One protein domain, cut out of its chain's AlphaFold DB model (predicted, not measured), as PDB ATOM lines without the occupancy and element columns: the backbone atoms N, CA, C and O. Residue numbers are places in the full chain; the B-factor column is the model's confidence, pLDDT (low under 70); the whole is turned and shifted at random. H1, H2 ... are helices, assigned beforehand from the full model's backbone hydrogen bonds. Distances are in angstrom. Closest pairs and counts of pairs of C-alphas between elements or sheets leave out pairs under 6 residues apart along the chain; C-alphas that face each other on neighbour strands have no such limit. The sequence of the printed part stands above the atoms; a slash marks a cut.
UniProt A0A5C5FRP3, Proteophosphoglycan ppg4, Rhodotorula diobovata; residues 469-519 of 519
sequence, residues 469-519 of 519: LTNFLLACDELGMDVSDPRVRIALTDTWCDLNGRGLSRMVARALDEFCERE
ATOM      1  N   LEU A 469      -6.843  45.083  54.069       81.12
ATOM      2  CA  LEU A 469      -5.743  44.236  53.582       81.12
ATOM      3  C   LEU A 469      -5.384  43.134  54.591       81.12
ATOM      4  O   LEU A 469      -5.069  42.021  54.191       81.12
ATOM      5  N   THR A 470      -5.485  43.423  55.890       83.06
ATOM      6  CA  THR A 470      -5.333  42.444  56.975       83.06
ATOM      7  C   THR A 470      -6.308  41.278  56.838       83.06
ATOM      8  O   THR A 470      -5.889  40.131  56.893       83.06
ATOM      9  N   ASN A 471      -7.586  41.568  56.606       85.00
ATOM     10  CA  ASN A 471      -8.655  40.574  56.550       85.00
ATOM     11  C   ASN A 471      -8.577  39.770  55.244       85.00
ATOM     12  O   ASN A 471      -8.792  38.566  55.249       85.00
ATOM     13  N   PHE A 472      -8.204  40.421  54.136       86.25
ATOM     14  CA  PHE A 472      -7.927  39.737  52.872       86.25
ATOM     15  C   PHE A 472      -6.724  38.788  52.976       86.25
ATOM     16  O   PHE A 472      -6.780  37.676  52.459       86.25
ATOM     17  N   LEU A 473      -5.648  39.206  53.653       87.56
ATOM     18  CA  LEU A 473      -4.475  38.357  53.868       87.56
ATOM     19  C   LEU A 473      -4.773  37.197  54.831       87.56
ATOM     20  O   LEU A 473      -4.349  36.088  54.537       87.56
ATOM     21  N   LEU A 474      -5.540  37.410  55.907       88.56
ATOM     22  CA  LEU A 474      -5.998  36.329  56.797       88.56
ATOM     23  C   LEU A 474      -6.827  35.287  56.029       88.56
ATOM     24  O   LEU A 474      -6.460  34.118  56.012       88.56
ATOM     25  N   ALA A 475      -7.824  35.727  55.254       85.62
ATOM     26  CA  ALA A 475      -8.620  34.837  54.407       85.62
ATOM     27  C   ALA A 475      -7.790  34.095  53.333       85.62
ATOM     28  O   ALA A 475      -8.198  33.041  52.851       85.62
ATOM     29  N   CYS A 476      -6.621  34.614  52.936       88.38
ATOM     30  CA  CYS A 476      -5.697  33.890  52.056       88.38
ATOM     31  C   CYS A 476      -4.877  32.820  52.798       88.38
ATOM     32  O   CYS A 476      -4.625  31.759  52.226       88.38
ATOM     33  N   ASP A 477      -4.491  33.087  54.046       91.19
ATOM     34  CA  ASP A 477      -3.785  32.156  54.940       91.19
ATOM     35  C   ASP A 477      -4.712  30.982  55.326       91.19
ATOM     36  O   ASP A 477      -4.339  29.817  55.199       91.19
ATOM     37  N   GLU A 478      -5.982  31.279  55.640       89.25
ATOM     38  CA  GLU A 478      -7.079  30.312  55.844       89.25
ATOM     39  C   GLU A 478      -7.326  29.418  54.612       89.25
ATOM     40  O   GLU A 478      -7.638  28.233  54.737       89.25
ATOM     41  N   LEU A 479      -7.144  29.963  53.402       86.69
ATOM     42  CA  LEU A 479      -7.202  29.221  52.133       86.69
ATOM     43  C   LEU A 479      -5.915  28.427  51.823       86.69
ATOM     44  O   LEU A 479      -5.823  27.809  50.759       86.69
ATOM     45  N   GLY A 480      -4.931  28.420  52.725       85.12
ATOM     46  CA  GLY A 480      -3.690  27.654  52.597       85.12
ATOM     47  C   GLY A 480      -2.647  28.270  51.660       85.12
ATOM     48  O   GLY A 480      -1.751  27.558  51.199       85.12
ATOM     49  N   MET A 481      -2.740  29.567  51.348       88.00
ATOM     50  CA  MET A 481      -1.646  30.290  50.691       88.00
ATOM     51  C   MET A 481      -0.618  30.711  51.741       88.00
ATOM     52  O   MET A 481      -0.992  31.291  52.750       88.00
ATOM     53  N   ASP A 482       0.674  30.477  51.499       91.62
ATOM     54  CA  ASP A 482       1.735  30.883  52.431       91.62
ATOM     55  C   ASP A 482       1.891  32.414  52.461       91.62
ATOM     56  O   ASP A 482       2.687  33.001  51.721       91.62
ATOM     57  N   VAL A 483       1.138  33.080  53.337       89.81
ATOM     58  CA  VAL A 483       1.238  34.531  53.547       89.81
ATOM     59  C   VAL A 483       2.529  34.892  54.297       89.81
ATOM     60  O   VAL A 483       2.875  36.077  54.385       89.81
ATOM     61  N   SER A 484       3.295  33.923  54.813       89.69
ATOM     62  CA  SER A 484       4.612  34.162  55.415       89.69
ATOM     63  C   SER A 484       5.696  34.463  54.369       89.69
ATOM     64  O   SER A 484       6.554  35.310  54.647       89.69
ATOM     65  N   ASP A 485       5.616  33.905  53.149       94.25
ATOM     66  CA  ASP A 485       6.504  34.288  52.041       94.25
ATOM     67  C   ASP A 485       6.252  35.757  51.636       94.25
ATOM     68  O   ASP A 485       5.154  36.109  51.176       94.25
ATOM     69  N   PRO A 486       7.259  36.653  51.729       85.50
ATOM     70  CA  PRO A 486       7.120  38.028  51.262       85.50
ATOM     71  C   PRO A 486       6.725  38.138  49.780       85.50
ATOM     72  O   PRO A 486       6.114  39.139  49.409       85.50
ATOM     73  N   ARG A 487       7.028  37.153  48.922       84.69
ATOM     74  CA  ARG A 487       6.640  37.173  47.498       84.69
ATOM     75  C   ARG A 487       5.138  36.975  47.320       84.69
ATOM     76  O   ARG A 487       4.510  37.774  46.626       84.69
ATOM     77  N   VAL A 488       4.572  35.959  47.975       84.56
ATOM     78  CA  VAL A 488       3.124  35.694  47.996       84.56
ATOM     79  C   VAL A 488       2.395  36.889  48.608       84.56
ATOM     80  O   VAL A 488       1.476  37.432  47.996       84.56
ATOM     81  N   ARG A 489       2.875  37.393  49.753       88.31
ATOM     82  CA  ARG A 489       2.308  38.572  50.426       88.31
ATOM     83  C   ARG A 489       2.309  39.828  49.545       88.31
ATOM     84  O   ARG A 489       1.323  40.564  49.556       88.31
ATOM     85  N   ILE A 490       3.374  40.080  48.776       87.38
ATOM     86  CA  ILE A 490       3.429  41.200  47.818       87.38
ATOM     87  C   ILE A 490       2.409  40.997  46.692       87.38
ATOM     88  O   ILE A 490       1.603  41.891  46.454       87.38
ATOM     89  N   ALA A 491       2.373  39.821  46.057       88.38
ATOM     90  CA  ALA A 491       1.441  39.537  44.960       88.38
ATOM     91  C   ALA A 491      -0.037  39.642  45.388       88.38
ATOM     92  O   ALA A 491      -0.861  40.204  44.660       88.38
ATOM     93  N   LEU A 492      -0.370  39.162  46.590       86.31
ATOM     94  CA  LEU A 492      -1.687  39.345  47.204       86.31
ATOM     95  C   LEU A 492      -1.980  40.823  47.511       86.31
ATOM     96  O   LEU A 492      -3.082  41.290  47.235       86.31
ATOM     97  N   THR A 493      -1.003  41.584  48.010       84.31
ATOM     98  CA  THR A 493      -1.165  43.023  48.303       84.31
ATOM     99  C   THR A 493      -1.378  43.862  47.040       84.31
ATOM    100  O   THR A 493      -2.211  44.773  47.046       84.31
ATOM    101  N   ASP A 494      -0.675  43.555  45.948       85.44
ATOM    102  CA  ASP A 494      -0.870  44.210  44.649       85.44
ATOM    103  C   ASP A 494      -2.247  43.858  44.060       85.44
ATOM    104  O   ASP A 494      -2.995  44.755  43.664       85.44
ATOM    105  N   THR A 495      -2.638  42.579  44.110       82.44
ATOM    106  CA  THR A 495      -3.969  42.106  43.675       82.44
ATOM    107  C   THR A 495      -5.091  42.797  44.461       82.44
ATOM    108  O   THR A 495      -6.057  43.286  43.878       82.44
ATOM    109  N   TRP A 496      -4.936  42.914  45.782       85.88
ATOM    110  CA  TRP A 496      -5.843  43.651  46.662       85.88
ATOM    111  C   TRP A 496      -5.912  45.148  46.316       85.88
ATOM    112  O   TRP A 496      -7.000  45.722  46.287       85.88
ATOM    113  N   CYS A 497      -4.779  45.788  45.999       83.25
ATOM    114  CA  CYS A 497      -4.749  47.191  45.569       83.25
ATOM    115  C   CYS A 497      -5.479  47.420  44.236       83.25
ATOM    116  O   CYS A 497      -6.118  48.465  44.061       83.25
ATOM    117  N   ASP A 498      -5.389  46.479  43.299       81.06
ATOM    118  CA  ASP A 498      -6.086  46.582  42.017       81.06
ATOM    119  C   ASP A 498      -7.599  46.346  42.161       81.06
ATOM    120  O   ASP A 498      -8.379  47.088  41.556       81.06
ATOM    121  N   LEU A 499      -8.012  45.397  43.012       71.06
ATOM    122  CA  LEU A 499      -9.421  45.103  43.305       71.06
ATOM    123  C   LEU A 499     -10.112  46.220  44.107       71.06
ATOM    124  O   LEU A 499     -11.164  46.700  43.684       71.06
ATOM    125  N   ASN A 500      -9.511  46.707  45.201       71.88
ATOM    126  CA  ASN A 500     -10.062  47.782  46.047       71.88
ATOM    127  C   ASN A 500      -9.874  49.188  45.434       71.88
ATOM    128  O   ASN A 500      -9.424  50.139  46.082       71.88
ATOM    129  N   GLY A 501     -10.198  49.333  44.149       57.91
ATOM    130  CA  GLY A 501     -10.397  50.615  43.472       57.91
ATOM    131  C   GLY A 501      -9.146  51.449  43.184       57.91
ATOM    132  O   GLY A 501      -9.203  52.295  42.293       57.91
ATOM    133  N   ARG A 502      -7.992  51.216  43.831       55.97
ATOM    134  CA  ARG A 502      -6.756  51.971  43.529       55.97
ATOM    135  C   ARG A 502      -6.233  51.662  42.127       55.97
ATOM    136  O   ARG A 502      -5.754  52.587  41.467       55.97
ATOM    137  N   GLY A 503      -6.390  50.429  41.645       50.50
ATOM    138  CA  GLY A 503      -6.164  50.076  40.240       50.50
ATOM    139  C   GLY A 503      -7.055  50.886  39.291       50.50
ATOM    140  O   GLY A 503      -6.562  51.501  38.344       50.50
ATOM    141  N   LEU A 504      -8.355  50.995  39.591       48.62
ATOM    142  CA  LEU A 504      -9.304  51.755  38.770       48.62
ATOM    143  C   LEU A 504      -9.036  53.270  38.811       48.62
ATOM    144  O   LEU A 504      -9.011  53.908  37.761       48.62
ATOM    145  N   SER A 505      -8.739  53.846  39.981       50.81
ATOM    146  CA  SER A 505      -8.329  55.252  40.106       50.81
ATOM    147  C   SER A 505      -7.019  55.542  39.369       50.81
ATOM    148  O   SER A 505      -6.900  56.593  38.745       50.81
ATOM    149  N   ARG A 506      -6.050  54.613  39.379       54.25
ATOM    150  CA  ARG A 506      -4.812  54.725  38.587       54.25
ATOM    151  C   ARG A 506      -5.065  54.586  37.087       54.25
ATOM    152  O   ARG A 506      -4.447  55.322  36.326       54.25
ATOM    153  N   MET A 507      -5.972  53.710  36.648       50.78
ATOM    154  CA  MET A 507      -6.387  53.644  35.242       50.78
ATOM    155  C   MET A 507      -7.084  54.930  34.795       50.78
ATOM    156  O   MET A 507      -6.777  55.428  33.719       50.78
ATOM    157  N   VAL A 508      -7.980  55.491  35.614       56.72
ATOM    158  CA  VAL A 508      -8.668  56.755  35.314       56.72
ATOM    159  C   VAL A 508      -7.682  57.922  35.291       56.72
ATOM    160  O   VAL A 508      -7.691  58.676  34.325       56.72
ATOM    161  N   ALA A 509      -6.786  58.043  36.277       63.91
ATOM    162  CA  ALA A 509      -5.738  59.065  36.278       63.91
ATOM    163  C   ALA A 509      -4.835  58.946  35.040       63.91
ATOM    164  O   ALA A 509      -4.704  59.900  34.285       63.91
ATOM    165  N   ARG A 510      -4.321  57.744  34.751       61.16
ATOM    166  CA  ARG A 510      -3.460  57.493  33.586       61.16
ATOM    167  C   ARG A 510      -4.181  57.702  32.252       61.16
ATOM    168  O   ARG A 510      -3.539  58.090  31.285       61.16
ATOM    169  N   ALA A 511      -5.491  57.458  32.188       56.72
ATOM    170  CA  ALA A 511      -6.309  57.771  31.021       56.72
ATOM    171  C   ALA A 511      -6.535  59.282  30.868       56.72
ATOM    172  O   ALA A 511      -6.510  59.771  29.744       56.72
ATOM    173  N   LEU A 512      -6.731  60.018  31.968       64.94
ATOM    174  CA  LEU A 512      -6.832  61.480  31.963       64.94
ATOM    175  C   LEU A 512      -5.501  62.128  31.559       64.94
ATOM    176  O   LEU A 512      -5.514  63.000  30.695       64.94
ATOM    177  N   ASP A 513      -4.367  61.638  32.068       74.88
ATOM    178  CA  ASP A 513      -3.029  62.036  31.612       74.88
ATOM    179  C   ASP A 513      -2.871  61.758  30.101       74.88
ATOM    180  O   ASP A 513      -2.523  62.655  29.336       74.88
ATOM    181  N   GLU A 514      -3.249  60.560  29.627       61.09
ATOM    182  CA  GLU A 514      -3.267  60.209  28.192       61.09
ATOM    183  C   GLU A 514      -4.265  61.022  27.338       61.09
ATOM    184  O   GLU A 514      -4.203  60.954  26.104       61.09
ATOM    185  N   PHE A 515      -5.210  61.741  27.946       56.78
ATOM    186  CA  PHE A 515      -6.076  62.702  27.258       56.78
ATOM    187  C   PHE A 515      -5.452  64.103  27.261       56.78
ATOM    188  O   PHE A 515      -5.439  64.747  26.215       56.78
ATOM    189  N   CYS A 516      -4.868  64.543  28.378       68.62
ATOM    190  CA  CYS A 516      -4.176  65.828  28.487       68.62
ATOM    191  C   CYS A 516      -2.871  65.896  27.672       68.62
ATOM    192  O   CYS A 516      -2.510  66.975  27.216       68.62
ATOM    193  N   GLU A 517      -2.194  64.772  27.413       57.34
ATOM    194  CA  GLU A 517      -1.053  64.698  26.479       57.34
ATOM    195  C   GLU A 517      -1.463  64.691  24.985       57.34
ATOM    196  O   GLU A 517      -0.603  64.580  24.106       57.34
ATOM    197  N   ARG A 518      -2.767  64.762  24.664       52.34
ATOM    198  CA  ARG A 518      -3.296  64.643  23.288       52.34
ATOM    199  C   ARG A 518      -4.051  65.872  22.763       52.34
ATOM    200  O   ARG A 518      -4.542  65.805  21.632       52.34
ATOM    201  N   GLU A 519      -4.112  66.960  23.530       41.56
ATOM    202  CA  GLU A 519      -4.610  68.283  23.096       41.56
ATOM    203  C   GLU A 519      -3.465  69.289  22.860       41.56
ATOM    204  O   GLU A 519      -3.575  70.048  21.868       41.56
TER     205      GLU A 519
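AT A GLANCE: This is residues 469 to 519 of the 519 residues of the protein "Proteophosphoglycan ppg4" of Rhodotorula diobovata (UniProt A0A5C5FRP3). Helices H1 and H2 make a small head shaped like a V, in which the first residue of H1 meets the later part of H2 and the link of residues 479 to 485 runs across the open side; from the end of H2, helix H3 sticks out as an arm, with residues 508 to 519 standing free. The arm makes much of the length, and H1 and H3 are apart. The printed part has 51 residues with three named helices, H1, H2 and H3 in that order along the chain, and no named strand; the class is all helix. The whole is extended, with a radius of gyration of the C-alphas of 15.4 A, and the C-alphas span 50 by 18 by 12 A.

HOW THE PARTS SIT: H1, residues 469 to 478, touches H2, residues 486 to 499, with 6 pairs of C-alphas within 8 A. The closest C-alphas of the two are those of Leu 469 and Trp 496, 6.9 A apart. The lines of H1 and H2 stand at a steep tilt of 57 degrees, and the two helices run opposite ways. H3, residues 502 to 516, is close to H2 but not clearly touching it, with 2 pairs of C-alphas within 8 A. The closest C-alphas there are those of Cys 497 and Gly 503, 6.2 A apart. H2 and H3 run the same way at a steep tilt of 62 degrees, and their centres are 20.5 A apart. H1 and H3 are apart. In H1, H2 and H3 every O i to N i+4 pair is within hydrogen-bond range.

IN THESE COORDINATES: H1 begins at C-alpha 469, at (-5.743, 44.236, 53.582), and measures 14.2 A from first to last C-alpha. H2 begins with Pro 486, at C-alpha (7.120, 38.028, 51.262), and measures 19.7 A to Leu 499. H3 has 15 residues, the most of the three helices, and measures 20.6 A from Arg 502 to Cys 516, whose C-alpha is at (-4.176, 65.828, 28.487).

THE WHOLE: The two C-alphas farthest apart are those of Gly 480 and Glu 519, 50.2 A. The body without residues 508 to 519 has 39 residues and spans 31 by 18 by 12 A. The printed part has no cut, and it ends at Glu 519, the chain's last residue. The link from H1 to H2, 7 residues, is short, and the link from H2 to H3, 2 residues, is tight. The mean pLDDT of the printed part is 75.0; residues 501 to 512 and 514 to 519 are under 70, and H3 has a mean of 58.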